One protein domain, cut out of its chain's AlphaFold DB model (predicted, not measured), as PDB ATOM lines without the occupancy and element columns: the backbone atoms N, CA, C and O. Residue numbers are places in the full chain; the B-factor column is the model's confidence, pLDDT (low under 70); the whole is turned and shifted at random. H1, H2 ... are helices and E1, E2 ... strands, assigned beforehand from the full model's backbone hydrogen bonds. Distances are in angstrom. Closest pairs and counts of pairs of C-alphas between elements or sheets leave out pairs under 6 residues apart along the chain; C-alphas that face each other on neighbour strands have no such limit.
ATOM      1  N   GLU A   2     -19.012   5.354 -36.874       69.25
ATOM      2  CA  GLU A   2     -18.997   6.830 -36.794       69.25
ATOM      3  C   GLU A   2     -18.824   7.412 -35.378       69.25
ATOM      4  O   GLU A   2     -18.238   8.477 -35.194       69.25
ATOM      5  N   THR A   3     -19.284   6.709 -34.341       72.56
ATOM      6  CA  THR A   3     -19.143   7.165 -32.948       72.56
ATOM      7  C   THR A   3     -17.690   7.162 -32.469       72.56
ATOM      8  O   THR A   3     -17.277   8.077 -31.763       72.56
ATOM      9  N   LEU A   4     -16.896   6.164 -32.873       82.50
ATOM     10  CA  LEU A   4     -15.487   6.060 -32.489       82.50
ATOM     11  C   LEU A   4     -14.628   7.092 -33.226       82.50
ATOM     12  O   LEU A   4     -13.740   7.682 -32.622       82.50
ATOM     13  N   THR A   5     -14.901   7.335 -34.510       84.62
ATOM     14  CA  THR A   5     -14.187   8.355 -35.290       84.62
ATOM     15  C   THR A   5     -14.468   9.756 -34.751       84.62
ATOM     16  O   THR A   5     -13.539  10.543 -34.579       84.62
ATOM     17  N   THR A   6     -15.721  10.048 -34.393       81.94
ATOM     18  CA  THR A   6     -16.102  11.311 -33.738       81.94
ATOM     19  C   THR A   6     -15.389  11.472 -32.394       81.94
ATOM     20  O   THR A   6     -14.802  12.512 -32.115       81.94
ATOM     21  N   LEU A   7     -15.342  10.412 -31.584       83.38
ATOM     22  CA  LEU A   7     -14.642  10.449 -30.302       83.38
ATOM     23  C   LEU A   7     -13.129  10.665 -30.463       83.38
ATOM     24  O   LEU A   7     -12.552  11.491 -29.765       83.38
ATOM     25  N   LEU A   8     -12.479   9.947 -31.382       86.06
ATOM     26  CA  LEU A   8     -11.039  10.074 -31.619       86.06
ATOM     27  C   LEU A   8     -10.662  11.471 -32.119       86.06
ATOM     28  O   LEU A   8      -9.691  12.044 -31.631       86.06
ATOM     29  N   THR A   9     -11.448  12.034 -33.037       85.06
ATOM     30  CA  THR A   9     -11.227  13.397 -33.545       85.06
ATOM     31  C   THR A   9     -11.433  14.450 -32.454       85.06
ATOM     32  O   THR A   9     -10.624  15.369 -32.328       85.06
ATOM     33  N   GLU A  10     -12.445  14.296 -31.591       82.81
ATOM     34  CA  GLU A  10     -12.626  15.166 -30.422       82.81
ATOM     35  C   GLU A  10     -11.452  15.065 -29.436       82.81
ATOM     36  O   GLU A  10     -10.982  16.082 -28.918       82.81
ATOM     37  N   VAL A  11     -10.965  13.850 -29.169       85.06
ATOM     38  CA  VAL A  11      -9.804  13.609 -28.302       85.06
ATOM     39  C   VAL A  11      -8.557  14.274 -28.880       85.06
ATOM     40  O   VAL A  11      -7.884  15.021 -28.170       85.06
ATOM     41  N   GLU A  12      -8.267  14.062 -30.161       87.19
ATOM     42  CA  GLU A  12      -7.135  14.679 -30.852       87.19
ATOM     43  C   GLU A  12      -7.189  16.207 -30.759       87.19
ATOM     44  O   GLU A  12      -6.218  16.851 -30.347       87.19
ATOM     45  N   ALA A  13      -8.347  16.793 -31.066       83.44
ATOM     46  CA  ALA A  13      -8.535  18.233 -30.988       83.44
ATOM     47  C   ALA A  13      -8.346  18.753 -29.550       83.44
ATOM     48  O   ALA A  13      -7.731  19.799 -29.334       83.44
ATOM     49  N   SER A  14      -8.800  17.990 -28.549       82.00
ATOM     50  CA  SER A  14      -8.609  18.297 -27.126       82.00
ATOM     51  C   SER A  14      -7.123  18.308 -26.744       82.00
ATOM     52  O   SER A  14      -6.650  19.264 -26.127       82.00
ATOM     53  N   LEU A  15      -6.351  17.306 -27.174       85.50
ATOM     54  CA  LEU A  15      -4.906  17.222 -26.922       85.50
ATOM     55  C   LEU A  15      -4.117  18.336 -27.617       85.50
ATOM     56  O   LEU A  15      -3.153  18.859 -27.049       85.50
ATOM     57  N   ASN A  16      -4.522  18.699 -28.834       86.44
ATOM     58  CA  ASN A  16      -3.879  19.730 -29.649       86.44
ATOM     59  C   ASN A  16      -4.318  21.156 -29.287       86.44
ATOM     60  O   ASN A  16      -3.735  22.117 -29.783       86.44
ATOM     61  N   SER A  17      -5.292  21.302 -28.384       83.25
ATOM     62  CA  SER A  17      -5.686  22.590 -27.803       83.25
ATOM     63  C   SER A  17      -4.784  23.050 -26.648       83.25
ATOM     64  O   SER A  17      -4.959  24.159 -26.143       83.25
ATOM     65  N   ARG A  18      -3.834  22.213 -26.201       82.94
ATOM     66  CA  ARG A  18      -2.956  22.532 -25.068       82.94
ATOM     67  C   ARG A  18      -1.996  23.683 -25.389       82.94
ATOM     68  O   ARG A  18      -1.440  23.696 -26.482       82.94
ATOM     69  N   PRO A  19      -1.738  24.612 -24.457       82.06
ATOM     70  CA  PRO A  19      -0.732  25.646 -24.662       82.06
ATOM     71  C   PRO A  19       0.681  25.038 -24.632       82.06
ATOM     72  O   PRO A  19       0.995  24.235 -23.753       82.06
ATOM     73  N   LEU A  20       1.533  25.420 -25.586       77.12
ATOM     74  CA  LEU A  20       2.958  25.062 -25.643       77.12
ATOM     75  C   LEU A  20       3.837  26.125 -24.993       77.12
ATOM     76  O   LEU A  20       4.749  25.797 -24.241       77.12
ATOM     77  N   THR A  21       3.581  27.393 -25.312       63.69
ATOM     78  CA  THR A  21       4.354  28.532 -24.811       63.69
ATOM     79  C   THR A  21       3.489  29.787 -24.744       63.69
ATOM     80  O   THR A  21       2.458  29.886 -25.414       63.69
ATOM     81  N   TYR A  22       3.912  30.748 -23.925       62.12
ATOM     82  CA  TYR A  22       3.321  32.080 -23.889       62.12
ATOM     83  C   TYR A  22       4.034  32.989 -24.899       62.12
ATOM     84  O   TYR A  22       5.225  32.819 -25.163       62.12
ATOM     85  N   GLN A  23       3.305  33.944 -25.476       54.22
ATOM     86  CA  GLN A  23       3.899  34.984 -26.310       54.22
ATOM     87  C   GLN A  23       4.340  36.141 -25.402       54.22
ATOM     88  O   GLN A  23       3.552  36.658 -24.613       54.22
ATOM     89  N   GLU A  24       5.625  36.493 -25.455       54.88
ATOM     90  CA  GLU A  24       6.244  37.458 -24.532       54.88
ATOM     91  C   GLU A  24       5.799  38.907 -24.752       54.88
ATOM     92  O   GLU A  24       5.801  39.689 -23.801       54.88
ATOM     93  N   SER A  25       5.393  39.264 -25.972       52.78
ATOM     94  CA  SER A  25       5.184  40.657 -26.370       52.78
ATOM     95  C   SER A  25       3.905  41.286 -25.812       52.78
ATOM     96  O   SER A  25       3.947  42.439 -25.396       52.78
ATOM     97  N   GLU A  26       2.793  40.551 -25.735       55.72
ATOM     98  CA  GLU A  26       1.493  41.087 -25.310       55.72
ATOM     99  C   GLU A  26       0.749  40.035 -24.474       55.72
ATOM    100  O   GLU A  26       0.472  38.931 -24.932       55.72
ATOM    101  N   PHE A  27       0.417  40.366 -23.220       56.38
ATOM    102  CA  PHE A  27      -0.538  39.583 -22.412       56.38
ATOM    103  C   PHE A  27      -1.984  39.992 -22.729       56.38
ATOM    104  O   PHE A  27      -2.869  39.880 -21.883       56.38
ATOM    105  N   GLU A  28      -2.210  40.551 -23.912       53.94
ATOM    106  CA  GLU A  28      -3.541  40.848 -24.415       53.94
ATOM    107  C   GLU A  28      -4.079  39.598 -25.082       53.94
ATOM    108  O   GLU A  28      -3.365  39.079 -25.930       53.94
ATOM    109  N   GLU A  29      -5.269  39.144 -24.650       53.81
ATOM    110  CA  GLU A  29      -6.256  38.179 -25.212       53.81
ATOM    111  C   GLU A  29      -5.800  36.949 -26.039       53.81
ATOM    112  O   GLU A  29      -6.600  36.066 -26.354       53.81
ATOM    113  N   GLY A  30      -4.518  36.816 -26.333       55.28
ATOM    114  CA  GLY A  30      -3.889  35.911 -27.259       55.28
ATOM    115  C   GLY A  30      -3.533  34.634 -26.540       55.28
ATOM    116  O   GLY A  30      -2.551  34.543 -25.802       55.28
ATOM    117  N   LEU A  31      -4.391  33.650 -26.769       60.78
ATOM    118  CA  LEU A  31      -4.148  32.227 -26.594       60.78
ATOM    119  C   LEU A  31      -2.652  31.921 -26.791       60.78
ATOM    120  O   LEU A  31      -2.092  32.184 -27.854       60.78
ATOM    121  N   GLY A  32      -2.003  31.382 -25.756       70.31
ATOM    122  CA  GLY A  32      -0.642  30.861 -25.886       70.31
ATOM    123  C   GLY A  32      -0.597  29.869 -27.046       70.31
ATOM    124  O   GLY A  32      -1.586  29.182 -27.289       70.31
ATOM    125  N   ILE A  33       0.521  29.810 -27.771       80.00
ATOM    126  CA  ILE A  33       0.629  29.017 -29.002       80.00
ATOM    127  C   ILE A  33       0.303  27.557 -28.681       80.00
ATOM    128  O   ILE A  33       0.945  26.959 -27.816       80.00
ATOM    129  N   ARG A  34      -0.678  26.975 -29.370       84.81
ATOM    130  CA  ARG A  34      -1.075  25.566 -29.240       84.81
ATOM    131  C   ARG A  34      -0.528  24.760 -30.421       84.81
ATOM    132  O   ARG A  34      -0.307  25.336 -31.485       84.81
ATOM    133  N   PRO A  35      -0.373  23.427 -30.307       85.94
ATOM    134  CA  PRO A  35       0.010  22.591 -31.445       85.94
ATOM    135  C   PRO A  35      -0.887  22.798 -32.669       85.94
ATOM    136  O   PRO A  35      -0.398  22.838 -33.793       85.94
ATOM    137  N   ILE A  36      -2.194  22.976 -32.457       86.06
ATOM    138  CA  ILE A  36      -3.139  23.169 -33.558       86.06
ATOM    139  C   ILE A  36      -2.956  24.506 -34.289       86.06
ATOM    140  O   ILE A  36      -3.309  24.604 -35.461       86.06
ATOM    141  N   ASP A  37      -2.361  25.517 -33.646       85.00
ATOM    142  CA  ASP A  37      -2.191  26.842 -34.252       85.00
ATOM    143  C   ASP A  37      -1.145  26.844 -35.382       85.00
ATOM    144  O   ASP A  37      -1.162  27.746 -36.217       85.00
ATOM    145  N   PHE A  38      -0.286  25.817 -35.461       84.50
ATOM    146  CA  PHE A  38       0.615  25.597 -36.602       84.50
ATOM    147  C   PHE A  38      -0.113  25.106 -37.858       84.50
ATOM    148  O   PHE A  38       0.393  25.284 -38.962       84.50
ATOM    149  N   VAL A  39      -1.283  24.486 -37.690       86.12
ATOM    150  CA  VAL A  39      -2.130  24.026 -38.797       86.12
ATOM    151  C   VAL A  39      -3.161  25.099 -39.130       86.12
ATOM    152  O   VAL A  39      -3.266  25.540 -40.270       86.12
ATOM    153  N   GLN A  40      -3.908  25.541 -38.118       83.31
ATOM    154  CA  GLN A  40      -4.930  26.566 -38.245       83.31
ATOM    155  C   GLN A  40      -4.963  27.432 -36.986       83.31
ATOM    156  O   GLN A  40      -5.451  27.030 -35.927       83.31
ATOM    157  N   LYS A  41      -4.468  28.661 -37.127       78.88
ATOM    158  CA  LYS A  41      -4.450  29.646 -36.046       78.88
ATOM    159  C   LYS A  41      -5.873  29.968 -35.574       78.88
ATOM    160  O   LYS A  41      -6.768  30.182 -36.389       78.88
ATOM    161  N   ASN A  42      -6.062  30.056 -34.254       73.00
ATOM    162  CA  ASN A  42      -7.306  30.490 -33.599       73.00
ATOM    163  C   ASN A  42      -8.528  29.584 -33.833       73.00
ATOM    164  O   ASN A  42      -9.666  30.026 -33.668       73.00
ATOM    165  N   ILE A  43      -8.326  28.305 -34.166       79.44
ATOM    166  CA  ILE A  43      -9.445  27.362 -34.249       79.44
ATOM    167  C   ILE A  43     -10.110  27.175 -32.874       79.44
ATOM    168  O   ILE A  43      -9.446  26.959 -31.848       79.44
ATOM    169  N   GLN A  44     -11.440  27.275 -32.870       73.81
ATOM    170  CA  GLN A  44     -12.299  27.040 -31.713       73.81
ATOM    171  C   GLN A  44     -12.697  25.562 -31.692       73.81
ATOM    172  O   GLN A  44     -13.592  25.133 -32.412       73.81
ATOM    173  N   VAL A  45     -11.994  24.774 -30.878       72.62
ATOM    174  CA  VAL A  45     -12.227  23.325 -30.732       72.62
ATOM    175  C   VAL A  45     -13.482  23.031 -29.900       72.62
ATOM    176  O   VAL A  45     -14.112  21.985 -30.044       72.62
ATOM    177  N   THR A  46     -13.856  23.943 -29.004       64.88
ATOM    178  CA  THR A  46     -14.971  23.731 -28.082       64.88
ATOM    179  C   THR A  46     -16.228  24.379 -28.630       64.88
ATOM    180  O   THR A  46     -16.364  25.598 -28.597       64.88
ATOM    181  N   TYR A  47     -17.189  23.565 -29.063       60.41
ATOM    182  CA  TYR A  47     -18.565  24.036 -29.157       60.41
ATOM    183  C   TYR A  47     -19.143  24.106 -27.733       60.41
ATOM    184  O   TYR A  47     -19.080  23.101 -27.014       60.41
ATOM    185  N   PRO A  48     -19.657  25.259 -27.273       56.88
ATOM    186  CA  PRO A  48     -20.081  25.435 -25.892       56.88
ATOM    187  C   PRO A  48     -21.476  24.820 -25.680       56.88
ATOM    188  O   PRO A  48     -22.483  25.506 -25.513       56.88
ATOM    189  N   LEU A  49     -21.521  23.485 -25.680       58.69
ATOM    190  CA  LEU A  49     -22.714  22.682 -25.379       58.69
ATOM    191  C   LEU A  49     -23.205  22.902 -23.938       58.69
ATOM    192  O   LEU A  49     -24.378  22.699 -23.652       58.69
ATOM    193  N   PRO A  66     -46.287  15.195 -41.487       67.50
ATOM    194  CA  PRO A  66     -45.360  14.056 -41.455       67.50
ATOM    195  C   PRO A  66     -43.895  14.428 -41.740       67.50
ATOM    196  O   PRO A  66     -42.977  13.857 -41.156       67.50
ATOM    197  N   GLU A  67     -43.683  15.430 -42.594       63.31
ATOM    198  CA  GLU A  67     -42.368  15.975 -42.936       63.31
ATOM    199  C   GLU A  67     -41.700  16.697 -41.752       63.31
ATOM    200  O   GLU A  67     -40.520  16.482 -41.471       63.31
ATOM    201  N   GLY A  68     -42.466  17.469 -40.977       61.34
ATOM    202  CA  GLY A  68     -41.996  18.111 -39.748       61.34
ATOM    203  C   GLY A  68     -41.740  17.114 -38.612       61.34
ATOM    204  O   GLY A  68     -40.772  17.254 -37.865       61.34
ATOM    205  N   ALA A  69     -42.545  16.051 -38.524       61.00
ATOM    206  CA  ALA A  69     -42.327  14.963 -37.569       61.00
ATOM    207  C   ALA A  69     -41.036  14.171 -37.862       61.00
ATOM    208  O   ALA A  69     -40.341  13.763 -36.928       61.00
ATOM    209  N   LEU A  70     -40.684  13.975 -39.140       61.31
ATOM    210  CA  LEU A  70     -39.419  13.348 -39.542       61.31
ATOM    211  C   LEU A  70     -38.219  14.234 -39.179       61.31
ATOM    212  O   LEU A  70     -37.279  13.750 -38.554       61.31
ATOM    213  N   GLN A  71     -38.289  15.536 -39.474       61.62
ATOM    214  CA  GLN A  71     -37.240  16.500 -39.117       61.62
ATOM    215  C   GLN A  71     -36.995  16.562 -37.601       61.62
ATOM    216  O   GLN A  71     -35.846  16.613 -37.160       61.62
ATOM    217  N   LEU A  72     -38.053  16.499 -36.783       60.88
ATOM    218  CA  LEU A  72     -37.934  16.448 -35.321       60.88
ATOM    219  C   LEU A  72     -37.281  15.153 -34.826       60.88
ATOM    220  O   LEU A  72     -36.465  15.206 -33.903       60.88
ATOM    221  N   LYS A  73     -37.594  14.002 -35.440       66.31
ATOM    222  CA  LYS A  73     -36.930  12.726 -35.130       66.31
ATOM    223  C   LYS A  73     -35.441  12.790 -35.456       66.31
ATOM    224  O   LYS A  73     -34.637  12.509 -34.573       66.31
ATOM    225  N   THR A  74     -35.079  13.272 -36.644       74.50
ATOM    226  CA  THR A  74     -33.678  13.468 -37.046       74.50
ATOM    227  C   THR A  74     -32.956  14.446 -36.115       74.50
ATOM    228  O   THR A  74     -31.823  14.192 -35.710       74.50
ATOM    229  N   ARG A  75     -33.620  15.531 -35.693       72.88
ATOM    230  CA  ARG A  75     -33.068  16.488 -34.721       72.88
ATOM    231  C   ARG A  75     -32.835  15.853 -33.350       72.88
ATOM    232  O   ARG A  75     -31.785  16.070 -32.753       72.88
ATOM    233  N   ARG A  76     -33.800  15.084 -32.835       73.81
ATOM    234  CA  ARG A  76     -33.694  14.412 -31.530       73.81
ATOM    235  C   ARG A  76     -32.595  13.353 -31.544       73.81
ATOM    236  O   ARG A  76     -31.781  13.321 -30.629       73.81
ATOM    237  N   GLU A  77     -32.532  12.545 -32.596       76.06
ATOM    238  CA  GLU A  77     -31.473  11.551 -32.789       76.06
ATOM    239  C   GLU A  77     -30.089  12.213 -32.862       76.06
ATOM    240  O   GLU A  77     -29.155  11.755 -32.201       76.06
ATOM    241  N   ALA A  78     -29.965  13.346 -33.566       75.94
ATOM    242  CA  ALA A  78     -28.736  14.138 -33.590       75.94
ATOM    243  C   ALA A  78     -28.369  14.689 -32.199       75.94
ATOM    244  O   ALA A  78     -27.216  14.591 -31.783       75.94
ATOM    245  N   GLN A  79     -29.339  15.212 -31.440       77.38
ATOM    246  CA  GLN A  79     -29.118  15.706 -30.076       77.38
ATOM    247  C   GLN A  79     -28.658  14.586 -29.130       77.38
ATOM    248  O   GLN A  79     -27.744  14.776 -28.327       77.38
ATOM    249  N   GLU A  80     -29.272  13.406 -29.219       77.44
ATOM    250  CA  GLU A  80     -28.891  12.235 -28.429       77.44
ATOM    251  C   GLU A  80     -27.481  11.749 -28.781       77.44
ATOM    252  O   GLU A  80     -26.699  11.437 -27.880       77.44
ATOM    253  N   ALA A  81     -27.126  11.716 -30.069       75.25
ATOM    254  CA  ALA A  81     -25.780  11.374 -30.524       75.25
ATOM    255  C   ALA A  81     -24.730  12.381 -30.017       75.25
ATOM    256  O   ALA A  81     -23.691  11.970 -29.495       75.25
ATOM    257  N   LEU A  82     -25.035  13.683 -30.078       75.38
ATOM    258  CA  LEU A  82     -24.181  14.749 -29.544       75.38
ATOM    259  C   LEU A  82     -23.986  14.622 -28.030       75.38
ATOM    260  O   LEU A  82     -22.854  14.665 -27.554       75.38
ATOM    261  N   ASN A  83     -25.061  14.401 -27.270       78.44
ATOM    262  CA  ASN A  83     -24.991  14.219 -25.817       78.44
ATOM    263  C   ASN A  83     -24.152  12.991 -25.429       78.44
ATOM    264  O   ASN A  83     -23.383  13.045 -24.465       78.44
ATOM    265  N   LYS A  84     -24.269  11.892 -26.187       79.00
ATOM    266  CA  LYS A  84     -23.458  10.679 -25.991       79.00
ATOM    267  C   LYS A  84     -21.973  10.949 -26.247       79.00
ATOM    268  O   LYS A  84     -21.157  10.611 -25.390       79.00
ATOM    269  N   SER A  85     -21.630  11.583 -27.374       77.00
ATOM    270  CA  SER A  85     -20.242  11.964 -27.689       77.00
ATOM    271  C   SER A  85     -19.674  12.879 -26.603       77.00
ATOM    272  O   SER A  85     -18.618  12.612 -26.029       77.00
ATOM    273  N   TYR A  86     -20.456  13.889 -26.210       78.25
ATOM    274  CA  TYR A  86     -20.080  14.847 -25.180       78.25
ATOM    275  C   TYR A  86     -19.744  14.182 -23.840       78.25
ATOM    276  O   TYR A  86     -18.709  14.482 -23.240       78.25
ATOM    277  N   GLY A  87     -20.595  13.261 -23.373       80.06
ATOM    278  CA  GLY A  87     -20.380  12.541 -22.119       80.06
ATOM    279  C   GLY A  87     -19.075  11.742 -22.110       80.06
ATOM    280  O   GLY A  87     -18.322  11.809 -21.139       80.06
ATOM    281  N   LEU A  88     -18.774  11.043 -23.207       81.12
ATOM    282  CA  LEU A  88     -17.552  10.247 -23.349       81.12
ATOM    283  C   LEU A  88     -16.291  11.117 -23.408       81.12
ATOM    284  O   LEU A  88     -15.316  10.862 -22.704       81.12
ATOM    285  N   THR A  89     -16.303  12.186 -24.197       79.88
ATOM    286  CA  THR A  89     -15.141  13.076 -24.277       79.88
ATOM    287  C   THR A  89     -14.930  13.835 -22.961       79.88
ATOM    288  O   THR A  89     -13.797  14.151 -22.600       79.88
ATOM    289  N   ARG A  90     -15.993  14.112 -22.191       81.50
ATOM    290  CA  ARG A  90     -15.879  14.735 -20.863       81.50
ATOM    291  C   ARG A  90     -15.147  13.834 -19.869       81.50
ATOM    292  O   ARG A  90     -14.269  14.325 -19.158       81.50
ATOM    293  N   THR A  91     -15.479  12.544 -19.814       84.19
ATOM    294  CA  THR A  91     -14.798  11.596 -18.914       84.19
ATOM    295  C   THR A  91     -13.341  11.395 -19.319       84.19
ATOM    296  O   THR A  91     -12.458  11.392 -18.454       84.19
ATOM    297  N   PHE A  92     -13.071  11.319 -20.627       86.62
ATOM    298  CA  PHE A  92     -11.710  11.337 -21.156       86.62
ATOM    299  C   PHE A  92     -10.955  12.589 -20.703       86.62
ATOM    300  O   PHE A  92      -9.895  12.463 -20.100       86.62
ATOM    301  N   TRP A  93     -11.507  13.786 -20.928       84.31
ATOM    302  CA  TRP A  93     -10.862  15.050 -20.569       84.31
ATOM    303  C   TRP A  93     -10.538  15.135 -19.077       84.31
ATOM    304  O   TRP A  93      -9.420  15.492 -18.718       84.31
ATOM    305  N   GLN A  94     -11.478  14.772 -18.201       83.56
ATOM    306  CA  GLN A  94     -11.258  14.783 -16.751       83.56
ATOM    307  C   GLN A  94     -10.112  13.856 -16.337       83.56
ATOM    308  O   GLN A  94      -9.271  14.230 -15.518       83.56
ATOM    309  N   THR A  95     -10.068  12.659 -16.923       87.12
ATOM    310  CA  THR A  95      -9.030  11.664 -16.640       87.12
ATOM    311  C   THR A  95      -7.690  12.138 -17.192       87.12
ATOM    312  O   THR A  95      -6.717  12.256 -16.451       87.12
ATOM    313  N   TRP A  96      -7.653  12.488 -18.475       86.69
ATOM    314  CA  TRP A  96      -6.451  12.938 -19.156       86.69
ATOM    315  C   TRP A  96      -5.867  14.191 -18.509       86.69
ATOM    316  O   TRP A  96      -4.692  14.182 -18.169       86.69
ATOM    317  N   ALA A  97      -6.662  15.233 -18.252       82.75
ATOM    318  CA  ALA A  97      -6.173  16.462 -17.630       82.75
ATOM    319  C   ALA A  97      -5.602  16.188 -16.233       82.75
ATOM    320  O   ALA A  97      -4.523  16.676 -15.903       82.75
ATOM    321  N   LYS A  98      -6.275  15.358 -15.424       84.38
ATOM    322  CA  LYS A  98      -5.778  14.965 -14.099       84.38
ATOM    323  C   LYS A  98      -4.437  14.234 -14.190       84.38
ATOM    324  O   LYS A  98      -3.506  14.604 -13.474       84.38
ATOM    325  N   HIS A  99      -4.340  13.217 -15.043       86.69
ATOM    326  CA  HIS A  99      -3.118  12.430 -15.210       86.69
ATOM    327  C   HIS A  99      -1.995  13.274 -15.810       86.69
ATOM    328  O   HIS A  99      -0.946  13.400 -15.195       86.69
ATOM    329  N   TYR A 100      -2.254  13.958 -16.920       84.25
ATOM    330  CA  TYR A 100      -1.289  14.814 -17.603       84.25
ATOM    331  C   TYR A 100      -0.722  15.905 -16.691       84.25
ATOM    332  O   TYR A 100       0.489  16.079 -16.633       84.25
ATOM    333  N   LEU A 101      -1.561  16.621 -15.934       80.50
ATOM    334  CA  LEU A 101      -1.087  17.659 -15.010       80.50
ATOM    335  C   LEU A 101      -0.298  17.070 -13.835       80.50
ATOM    336  O   LEU A 101       0.679  17.670 -13.379       80.50
ATOM    337  N   THR A 102      -0.698  15.892 -13.350       81.56
ATOM    338  CA  THR A 102       0.036  15.170 -12.301       81.56
ATOM    339  C   THR A 102       1.400  14.714 -12.810       81.56
ATOM    340  O   THR A 102       2.406  14.916 -12.131       81.56
ATOM    341  N   ASP A 103       1.452  14.172 -14.023       82.38
ATOM    342  CA  ASP A 103       2.675  13.719 -14.674       82.38
ATOM    343  C   ASP A 103       3.577  14.893 -15.033       82.38
ATOM    344  O   ASP A 103       4.777  14.808 -14.815       82.38
ATOM    345  N   LEU A 104       3.028  16.027 -15.474       77.75
ATOM    346  CA  LEU A 104       3.784  17.259 -15.702       77.75
ATOM    347  C   LEU A 104       4.429  17.752 -14.400       77.75
ATOM    348  O   LEU A 104       5.621  18.066 -14.363       77.75
ATOM    349  N   ARG A 105       3.664  17.743 -13.297       71.31
ATOM    350  CA  ARG A 105       4.181  18.058 -11.958       71.31
ATOM    351  C   ARG A 105       5.280  17.079 -11.545       71.31
ATOM    352  O   ARG A 105       6.286  17.506 -10.986       71.31
ATOM    353  N   ASN A 106       5.103  15.784 -11.796       71.38
ATOM    354  CA  ASN A 106       6.074  14.753 -11.437       71.38
ATOM    355  C   ASN A 106       7.319  14.782 -12.329       71.38
ATOM    356  O   ASN A 106       8.415  14.630 -11.814       71.38
ATOM    357  N   TYR A 107       7.192  15.054 -13.624       70.56
ATOM    358  CA  TYR A 107       8.309  15.227 -14.551       70.56
ATOM    359  C   TYR A 107       9.202  16.395 -14.117       70.56
ATOM    360  O   TYR A 107      10.427  16.265 -14.070       70.56
ATOM    361  N   HIS A 108       8.595  17.506 -13.687       64.12
ATOM    362  CA  HIS A 108       9.332  18.624 -13.091       64.12
ATOM    363  C   HIS A 108       9.994  18.258 -11.749       64.12
ATOM    364  O   HIS A 108      11.036  18.824 -11.429       64.12
ATOM    365  N   LYS A 109       9.452  17.289 -10.993       58.50
ATOM    366  CA  LYS A 109      10.068  16.756  -9.761       58.50
ATOM    367  C   LYS A 109      11.189  15.747 -10.023       58.50
ATOM    368  O   LYS A 109      12.195  15.797  -9.339       58.50
ATOM    369  N   ILE A 110      11.050  14.839 -10.993       53.75
ATOM    370  CA  ILE A 110      12.017  13.751 -11.256       53.75
ATOM    371  C   ILE A 110      13.389  14.307 -11.655       53.75
ATOM    372  O   ILE A 110      14.413  13.710 -11.339       53.75
ATOM    373  N   ARG A 111      13.441  15.488 -12.281       50.75
ATOM    374  CA  ARG A 111      14.714  16.168 -12.559       50.75
ATOM    375  C   ARG A 111      15.438  16.672 -11.303       50.75
ATOM    376  O   ARG A 111      16.572  17.124 -11.439       50.75
ATOM    377  N   LEU A 112      14.822  16.621 -10.116       48.97
ATOM    378  CA  LEU A 112      15.276  17.314  -8.912       48.97
ATOM    379  C   LEU A 112      15.058  16.486  -7.639       48.97
ATOM    380  O   LEU A 112      13.960  16.394  -7.098       48.97
ATOM    381  N   ASN A 113      16.153  15.943  -7.112       42.34
ATOM    382  CA  ASN A 113      16.224  15.187  -5.858       42.34
ATOM    383  C   ASN A 113      15.948  16.029  -4.586       42.34
ATOM    384  O   ASN A 113      16.723  15.942  -3.640       42.34
ATOM    385  N   GLN A 114      14.894  16.857  -4.518       46.44
ATOM    386  CA  GLN A 114      14.542  17.612  -3.300       46.44
ATOM    387  C   GLN A 114      13.025  17.862  -3.150       46.44
ATOM    388  O   GLN A 114      12.481  18.827  -3.671       46.44
ATOM    389  N   GLY A 115      12.345  17.036  -2.346       54.38
ATOM    390  CA  GLY A 115      11.098  17.403  -1.650       54.38
ATOM    391  C   GLY A 115       9.829  17.685  -2.482       54.38
ATOM    392  O   GLY A 115       9.744  17.458  -3.683       54.38
ATOM    393  N   ARG A 116       8.770  18.149  -1.791       53.53
ATOM    394  CA  ARG A 116       7.442  18.473  -2.370       53.53
ATOM    395  C   ARG A 116       7.422  19.772  -3.195       53.53
ATOM    396  O   ARG A 116       6.376  20.078  -3.769       53.53
ATOM    397  N   SER A 117       8.530  20.509  -3.252       54.72
ATOM    398  CA  SER A 117       8.630  21.833  -3.874       54.72
ATOM    399  C   SER A 117       9.415  21.772  -5.186       54.72
ATOM    400  O   SER A 117      10.356  20.995  -5.317       54.72
ATOM    401  N   SER A 118       9.011  22.578  -6.168       55.81
ATOM    402  CA  SER A 118       9.817  22.818  -7.369       55.81
ATOM    403  C   SER A 118      11.021  23.692  -6.989       55.81
ATOM    404  O   SER A 118      10.832  24.665  -6.263       55.81
ATOM    405  N   PRO A 119      12.241  23.438  -7.494       53.72
ATOM    406  CA  PRO A 119      13.377  24.354  -7.299       53.72
ATOM    407  C   PRO A 119      13.187  25.691  -8.019       53.72
ATOM    408  O   PRO A 119      13.924  26.646  -7.774       53.72
ATOM    409  N   GLN A 120      12.259  25.749  -8.982       65.06
ATOM    410  CA  GLN A 120      12.020  26.952  -9.744       65.06
ATOM    411  C   GLN A 120      11.149  27.845  -8.875       65.06
ATOM    412  O   GLN A 120       9.925  27.724  -8.863       65.06
ATOM    413  N   VAL A 121      11.819  28.711  -8.114       73.19
ATOM    414  CA  VAL A 121      11.157  29.743  -7.326       73.19
ATOM    415  C   VAL A 121      10.297  30.559  -8.289       73.19
ATOM    416  O   VAL A 121      10.831  31.054  -9.293       73.19
ATOM    417  N   PRO A 122       8.982  30.663  -8.040       79.25
ATOM    418  CA  PRO A 122       8.107  31.419  -8.915       79.25
ATOM    419  C   PRO A 122       8.590  32.868  -8.966       79.25
ATOM    420  O   PRO A 122       9.058  33.410  -7.964       79.25
ATOM    421  N   LYS A 123       8.506  33.496 -10.139       83.31
ATOM    422  CA  LYS A 123       8.944  34.884 -10.349       83.31
ATOM    423  C   LYS A 123       7.766  35.776 -10.713       83.31
ATOM    424  O   LYS A 123       6.838  35.353 -11.400       83.31
ATOM    425  N   ILE A 124       7.820  37.034 -10.282       84.75
ATOM    426  CA  ILE A 124       6.875  38.054 -10.751       84.75
ATOM    427  C   ILE A 124       7.025  38.178 -12.274       84.75
ATOM    428  O   ILE A 124       8.137  38.177 -12.794       84.75
ATOM    429  N   GLY A 125       5.901  38.236 -12.986       81.50
ATOM    430  CA  GLY A 125       5.844  38.250 -14.449       81.50
ATOM    431  C   GLY A 125       5.775  36.866 -15.102       81.50
ATOM    432  O   GLY A 125       5.446  36.782 -16.283       81.50
ATOM    433  N   GLN A 126       6.001  35.781 -14.354       81.25
ATOM    434  CA  GLN A 126       5.918  34.425 -14.892       81.25
ATOM    435  C   GLN A 126       4.471  34.056 -15.245       81.25
ATOM    436  O   GLN A 126       3.544  34.303 -14.467       81.25
ATOM    437  N   VAL A 127       4.282  33.440 -16.413       81.38
ATOM    438  CA  VAL A 127       2.990  32.889 -16.838       81.38
ATOM    439  C   VAL A 127       2.836  31.479 -16.279       81.38
ATOM    440  O   VAL A 127       3.736  30.646 -16.382       81.38
ATOM    441  N   VAL A 128       1.685  31.223 -15.669       81.25
ATOM    442  CA  VAL A 128       1.329  29.958 -15.034       81.25
ATOM    443  C   VAL A 128      -0.007  29.453 -15.557       81.25
ATOM    444  O   VAL A 128      -0.880  30.226 -15.960       81.25
ATOM    445  N   LEU A 129      -0.170  28.135 -15.530       81.88
ATOM    446  CA  LEU A 129      -1.396  27.452 -15.914       81.88
ATOM    447  C   LEU A 129      -2.251  27.238 -14.657       81.88
ATOM    448  O   LEU A 129      -1.783  26.680 -13.665       81.88
ATOM    449  N   ILE A 130      -3.494  27.719 -14.679       81.75
ATOM    450  CA  ILE A 130      -4.444  27.581 -13.575       81.75
ATOM    451  C   ILE A 130      -5.249  26.302 -13.775       81.75
ATOM    452  O   ILE A 130      -5.939  26.131 -14.779       81.75
ATOM    453  N   VAL A 131      -5.204  25.441 -12.763       79.69
ATOM    454  CA  VAL A 131      -6.045  24.248 -12.672       79.69
ATOM    455  C   VAL A 131      -7.248  24.571 -11.789       79.69
ATOM    456  O   VAL A 131      -7.098  25.019 -10.651       79.69
ATOM    457  N   ASP A 132      -8.447  24.369 -12.327       79.44
ATOM    458  CA  ASP A 132      -9.718  24.560 -11.633       79.44
ATOM    459  C   ASP A 132     -10.602  23.324 -11.868       79.44
ATOM    460  O   ASP A 132     -10.803  22.948 -13.027       79.44
ATOM    461  N   PRO A 133     -11.120  22.666 -10.811       71.31
ATOM    462  CA  PRO A 133     -11.969  21.484 -10.960       71.31
ATOM    463  C   PRO A 133     -13.258  21.751 -11.750       71.31
ATOM    464  O   PRO A 133     -13.786  20.829 -12.365       71.31
ATOM    465  N   ASN A 134     -13.741  22.998 -11.777       73.88
ATOM    466  CA  ASN A 134     -14.966  23.391 -12.479       73.88
ATOM    467  C   ASN A 134     -14.691  24.025 -13.854       73.88
ATOM    468  O   ASN A 134     -15.525  24.752 -14.393       73.88
ATOM    469  N   GLN A 135     -13.503  23.806 -14.420       73.56
ATOM    470  CA  GLN A 135     -13.143  24.350 -15.724       73.56
ATOM    471  C   GLN A 135     -13.876  23.620 -16.861       73.56
ATOM    472  O   GLN A 135     -13.871  22.385 -16.883       73.56
ATOM    473  N   PRO A 136     -14.457  24.356 -17.830       73.50
ATOM    474  CA  PRO A 136     -15.023  23.749 -19.031       73.50
ATOM    475  C   PRO A 136     -13.965  22.962 -19.814       73.50
ATOM    476  O   PRO A 136     -12.761  23.237 -19.747       73.50
ATOM    477  N   ARG A 137     -14.430  21.972 -20.580       73.81
ATOM    478  CA  ARG A 137     -13.582  21.119 -21.424       73.81
ATOM    479  C   ARG A 137     -12.759  21.959 -22.412       73.81
ATOM    480  O   ARG A 137     -13.272  22.924 -22.975       73.81
ATOM    481  N   ASN A 138     -11.506  21.560 -22.656       72.50
ATOM    482  CA  ASN A 138     -10.594  22.165 -23.645       72.50
ATOM    483  C   ASN A 138     -10.283  23.651 -23.417       72.50
ATOM    484  O   ASN A 138      -9.724  24.319 -24.284       72.50
ATOM    485  N   VAL A 139     -10.623  24.175 -22.242       77.56
ATOM    486  CA  VAL A 139     -10.172  25.489 -21.809       77.56
ATOM    487  C   VAL A 139      -8.878  25.305 -21.042       77.56
ATOM    488  O   VAL A 139      -8.746  24.373 -20.251       77.56
ATOM    489  N   TRP A 140      -7.937  26.215 -21.261       79.62
ATOM    490  CA  TRP A 140      -6.665  26.284 -20.556       79.62
ATOM    491  C   TRP A 140      -6.530  27.676 -19.950       79.62
ATOM    492  O   TRP A 140      -6.115  28.622 -20.617       79.62
ATOM    493  N   LYS A 141      -6.941  27.829 -18.687       80.06
ATOM    494  CA  LYS A 141      -6.799  29.098 -17.969       80.06
ATOM    495  C   LYS A 141      -5.315  29.373 -17.734       80.06
ATOM    496  O   LYS A 141      -4.635  28.594 -17.073       80.06
ATOM    497  N   MET A 142      -4.826  30.492 -18.249       82.62
ATOM    498  CA  MET A 142      -3.474  30.983 -17.990       82.62
ATOM    499  C   MET A 142      -3.549  32.305 -17.240       82.62
ATOM    500  O   MET A 142      -4.489  33.081 -17.419       82.62
ATOM    501  N   ALA A 143      -2.559  32.562 -16.395       82.81
ATOM    502  CA  ALA A 143      -2.451  33.816 -15.671       82.81
ATOM    503  C   ALA A 143      -0.993  34.215 -15.465       82.81
ATOM    504  O   ALA A 143      -0.097  33.376 -15.515       82.81
ATOM    505  N   ARG A 144      -0.756  35.500 -15.216       85.56
ATOM    506  CA  ARG A 144       0.571  36.043 -14.918       85.56
ATOM    507  C   ARG A 144       0.704  36.318 -13.428       85.56
ATOM    508  O   ARG A 144      -0.177  36.945 -12.842       85.56
ATOM    509  N   ILE A 145       1.806  35.895 -12.813       86.19
ATOM    510  CA  ILE A 145       2.112  36.230 -11.419       86.19
ATOM    511  C   ILE A 145       2.367  37.735 -11.319       86.19
ATOM    512  O   ILE A 145       3.299  38.262 -11.918       86.19
ATOM    513  N   SER A 146       1.542  38.425 -10.542       87.00
ATOM    514  CA  SER A 146       1.680  39.857 -10.264       87.00
ATOM    515  C   SER A 146       2.394  40.132  -8.949       87.00
ATOM    516  O   SER A 146       3.166  41.083  -8.860       87.00
ATOM    517  N   LYS A 147       2.151  39.305  -7.927       86.25
ATOM    518  CA  LYS A 147       2.789  39.421  -6.616       86.25
ATOM    519  C   LYS A 147       3.041  38.046  -6.030       86.25
ATOM    520  O   LYS A 147       2.225  37.140  -6.186       86.25
ATOM    521  N   LEU A 148       4.148  37.929  -5.314       86.56
ATOM    522  CA  LEU A 148       4.490  36.767  -4.506       86.56
ATOM    523  C   LEU A 148       4.386  37.163  -3.042       86.56
ATOM    524  O   LEU A 148       4.814  38.252  -2.662       86.56
ATOM    525  N   ARG A 149       3.791  36.293  -2.232       81.50
ATOM    526  CA  ARG A 149       3.711  36.469  -0.785       81.50
ATOM    527  C   ARG A 149       4.530  35.366  -0.130       81.50
ATOM    528  O   ARG A 149       4.205  34.183  -0.222       81.50
ATOM    529  N   GLY A 150       5.607  35.790   0.509       76.25
ATOM    530  CA  GLY A 150       6.511  34.967   1.296       76.25
ATOM    531  C   GLY A 150       7.302  35.871   2.231       76.25
ATOM    532  O   GLY A 150       7.429  37.070   1.963       76.25
ATOM    533  N   ASN A 151       7.791  35.310   3.332       73.94
ATOM    534  CA  ASN A 151       8.754  35.999   4.178       73.94
ATOM    535  C   ASN A 151      10.127  36.000   3.494       73.94
ATOM    536  O   ASN A 151      10.414  35.155   2.644       73.94
ATOM    537  N   GLU A 152      10.975  36.952   3.862       66.06
ATOM    538  CA  GLU A 152      12.334  37.056   3.337       66.06
ATOM    539  C   GLU A 152      13.115  35.760   3.633       66.06
ATOM    540  O   GLU A 152      13.248  35.352   4.784       66.06
ATOM    541  N   GLY A 153      13.568  35.066   2.583       65.38
ATOM    542  CA  GLY A 153      14.275  33.782   2.686       65.38
ATOM    543  C   GLY A 153      13.400  32.520   2.634       65.38
ATOM    544  O   GLY A 153      13.947  31.423   2.527       65.38
ATOM    545  N   GLU A 154      12.067  32.636   2.639       73.00
ATOM    546  CA  GLU A 154      11.158  31.493   2.474       73.00
ATOM    547  C   GLU A 154      10.662  31.347   1.028       73.00
ATOM    548  O   GLU A 154      10.413  32.324   0.321       73.00
ATOM    549  N   ILE A 155      10.460  30.100   0.591       71.81
ATOM    550  CA  ILE A 155       9.812  29.816  -0.695       71.81
ATOM    551  C   ILE A 155       8.359  30.326  -0.613       71.81
ATOM    552  O   ILE A 155       7.613  29.869   0.261       71.81
ATOM    553  N   PRO A 156       7.936  31.255  -1.492       76.50
ATOM    554  CA  PRO A 156       6.600  31.836  -1.439       76.50
ATOM    555  C   PRO A 156       5.537  30.755  -1.660       76.50
ATOM    556  O   PRO A 156       5.579  30.027  -2.649       76.50
ATOM    557  N   ARG A 157       4.577  30.667  -0.730       75.31
ATOM    558  CA  ARG A 157       3.467  29.691  -0.758       75.31
ATOM    559  C   ARG A 157       2.192  30.249  -1.384       75.31
ATOM    560  O   ARG A 157       1.256  29.510  -1.671       75.31
ATOM    561  N   GLU A 158       2.136  31.564  -1.572       82.69
ATOM    562  CA  GLU A 158       0.983  32.247  -2.145       82.69
ATOM    563  C   GLU A 158       1.415  33.190  -3.269       82.69
ATOM    564  O   GLU A 158       2.388  33.942  -3.151       82.69
ATOM    565  N   ALA A 159       0.639  33.190  -4.351       86.19
ATOM    566  CA  ALA A 159       0.817  34.084  -5.485       86.19
ATOM    567  C   ALA A 159      -0.504  34.783  -5.836       86.19
ATOM    568  O   ALA A 159      -1.587  34.191  -5.831       86.19
ATOM    569  N   GLU A 160      -0.413  36.070  -6.161       87.12
ATOM    570  CA  GLU A 160      -1.503  36.837  -6.759       87.12
ATOM    571  C   GLU A 160      -1.321  36.823  -8.273       87.12
ATOM    572  O   GLU A 160      -0.300  37.294  -8.787       87.12
ATOM    573  N   VAL A 161      -2.304  36.290  -8.992       87.12
ATOM    574  CA  VAL A 161      -2.245  36.126 -10.444       87.12
ATOM    575  C   VAL A 161      -3.263  37.022 -11.144       87.12
ATOM    576  O   VAL A 161      -4.374  37.230 -10.653       87.12
ATOM    577  N   VAL A 162      -2.879  37.554 -12.299       84.94
ATOM    578  CA  VAL A 162      -3.719  38.386 -13.165       84.94
ATOM    579  C   VAL A 162      -4.099  37.563 -14.387       84.94
ATOM    580  O   VAL A 162      -3.229  37.051 -15.094       84.94
ATOM    581  N   MET A 163      -5.401  37.405 -14.611       81.19
ATOM    582  CA  MET A 163      -5.928  36.796 -15.833       81.19
ATOM    583  C   MET A 163      -5.894  37.805 -16.994       81.19
ATOM    584  O   MET A 163      -5.919  39.008 -16.734       81.19
ATOM    585  N   PRO A 164      -5.909  37.350 -18.261       70.81
ATOM    586  CA  PRO A 164      -5.977  38.240 -19.427       70.81
ATOM    587  C   PRO A 164      -7.167  39.213 -19.388       70.81
ATOM    588  O   PRO A 164      -7.069  40.338 -19.851       70.81
ATOM    589  N   SER A 165      -8.265  38.826 -18.728       69.94
ATOM    590  CA  SER A 165      -9.444  39.674 -18.490       69.94
ATOM    591  C   SER A 165      -9.252  40.772 -17.429       69.94
ATOM    592  O   SER A 165     -10.224  41.384 -16.991       69.94
ATOM    593  N   GLY A 166      -8.034  40.965 -16.913       63.78
ATOM    594  CA  GLY A 166      -7.715  41.920 -15.844       63.78
ATOM    595  C   GLY A 166      -8.176  41.497 -14.443       63.78
ATOM    596  O   GLY A 166      -7.850  42.154 -13.452       63.78
ATOM    597  N   ARG A 167      -8.907  40.381 -14.316       70.38
ATOM    598  CA  ARG A 167      -9.356  39.851 -13.020       70.38
ATOM    599  C   ARG A 167      -8.173  39.307 -12.218       70.38
ATOM    600  O   ARG A 167      -7.401  38.483 -12.711       70.38
ATOM    601  N   LYS A 168      -8.076  39.728 -10.956       74.94
ATOM    602  CA  LYS A 168      -7.065  39.260  -9.997       74.94
ATOM    603  C   LYS A 168      -7.599  38.066  -9.216       74.94
ATOM    604  O   LYS A 168      -8.723  38.108  -8.719       74.94
ATOM    605  N   GLN A 169      -6.803  37.010  -9.094       73.81
ATOM    606  CA  GLN A 169      -7.109  35.865  -8.238       73.81
ATOM    607  C   GLN A 169      -5.958  35.593  -7.276       73.81
ATOM    608  O   GLN A 169      -4.787  35.629  -7.652       73.81
ATOM    609  N   LYS A 170      -6.305  35.288  -6.024       68.31
ATOM    610  CA  LYS A 170      -5.362  34.790  -5.026       68.31
ATOM    611  C   LYS A 170      -5.294  33.266  -5.140       68.31
ATOM    612  O   LYS A 170      -6.339  32.613  -5.147       68.31
ATOM    613  N   LYS A 171      -4.090  32.703  -5.241       65.00
ATOM    614  CA  LYS A 171      -3.867  31.253  -5.244       65.00
ATOM    615  C   LYS A 171      -2.801  30.883  -4.213       65.00
ATOM    616  O   LYS A 171      -1.779  31.558  -4.099       65.00
ATOM    617  N   THR A 172      -3.081  29.818  -3.477       49.84
ATOM    618  CA  THR A 172      -2.202  29.204  -2.478       49.84
ATOM    619  C   THR A 172      -1.799  27.831  -3.023       49.84
ATOM    620  O   THR A 172      -2.669  27.144  -3.567       49.84
ATOM    621  N   ASP A 173      -0.506  27.499  -2.964       47.34
ATOM    622  CA  ASP A 173       0.050  26.186  -3.362       47.34
ATOM    623  C   ASP A 173      -0.268  25.091  -2.326       47.34
ATOM    624  O   ASP A 173      -0.274  25.408  -1.110       47.34
TER     625      ASP A 173
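This is residues 2 to 49 and 66 to 173 of the 173 residues of the protein "DUF5641 domain-containing protein" of Ancylostoma caninum (UniProt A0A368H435). One very long helix, H3, makes the length of this domain; the shorter helix H1 packs across it with a steep tilt, and a small, strongly twisted sheet of four strands sits off to the side of the later half of H3, without packing on either helix. The first part of H3, residues 66 to 80, sticks out as a free arm. The printed part has 156 residues with three named helices and four named strands, in the order H1 H2 H3 E1 E2 E3 E4, and its class is mixed, helices and strands. The sheet runs E1 E2 E3 E4, antiparallel throughout. The whole is loose, with a radius of gyration of the C-alphas of 20.1 A, and it spans 76 by 34 by 29 A.

H1 is residues 2 to 16 and measures 21.1 A from its first C-alpha, at (-18.997, 6.830, -36.794), to its last. H2 is a short helix of four residues, 35 to 38, and 6.0 A long. H3, residues 66 to 110, runs 64.8 A, from C-alpha 66 at (-45.360, 14.056, -41.455) to C-alpha 110 at (12.017, 13.751, -11.256). Among the strands, E1 is residues 127 to 130, 9.7 A, and E2 is residues 141 to 149, 21.4 A. E3, residues 158 to 162, and E4, residues 168 to 172, are each 13.5 A long. E4 ends at C-alpha 172, at (-2.202, 29.204, -2.478).

H1 and H3 touch, H3 with its residues 85 to 93 alone. Their closest C-alphas, those of Leu 7 and Ser 85, are 6.4 A apart, and the two helices run the same way at a steep tilt of 40 degrees. H1 and H2 only just touch, with 3 pairs of C-alphas within 8 A, and H1 does so with residues 13 to 16 alone; the closest C-alphas are those of Asn 16 and Pro 35, 5.2 A apart. H2 and H3 are apart. In H1 and H3 every O i to N i+4 pair is within hydrogen-bond range, while H2 is too short for such a pair. The strands form a meander, each the antiparallel neighbour of the one before, and each step is a hairpin. E1 and E2 stand at 112 degrees between their directions, with N 128 and O 143 at 2.8 A within hydrogen-bond range. E2 bends by 69 degrees at residue 146 and its pairing is staggered: residues 141 to 144 pair with E1, and residues 144 to 149 with E3. Between E2 and E3, at 131 degrees, N 162 and O 144 are 2.8 A apart. Between E3 and E4, at 156 degrees, N 161 and O 169 are 2.9 A apart. E1 and E4 are the edge strands. H1, H2 and H3 are not on the sheet.

The C-alphas of Pro 66 and Gly 153, the two farthest apart, are 76.8 A from each other. Without residues 66 to 80, the body spans 59 by 34 by 27 A. Residues 50 to 65 are not printed, and C-alphas 49 and 66 are 29.1 A apart across this cut, which lies in the link from H2 to H3. The links from H1 to H2 and from H3 to E1 are long, with 18 and 16 residues. The mean pLDDT of the printed part is 73.9; 45 residues are under 70, among them residues 21 to 31, 66 to 73 and 108 to 120.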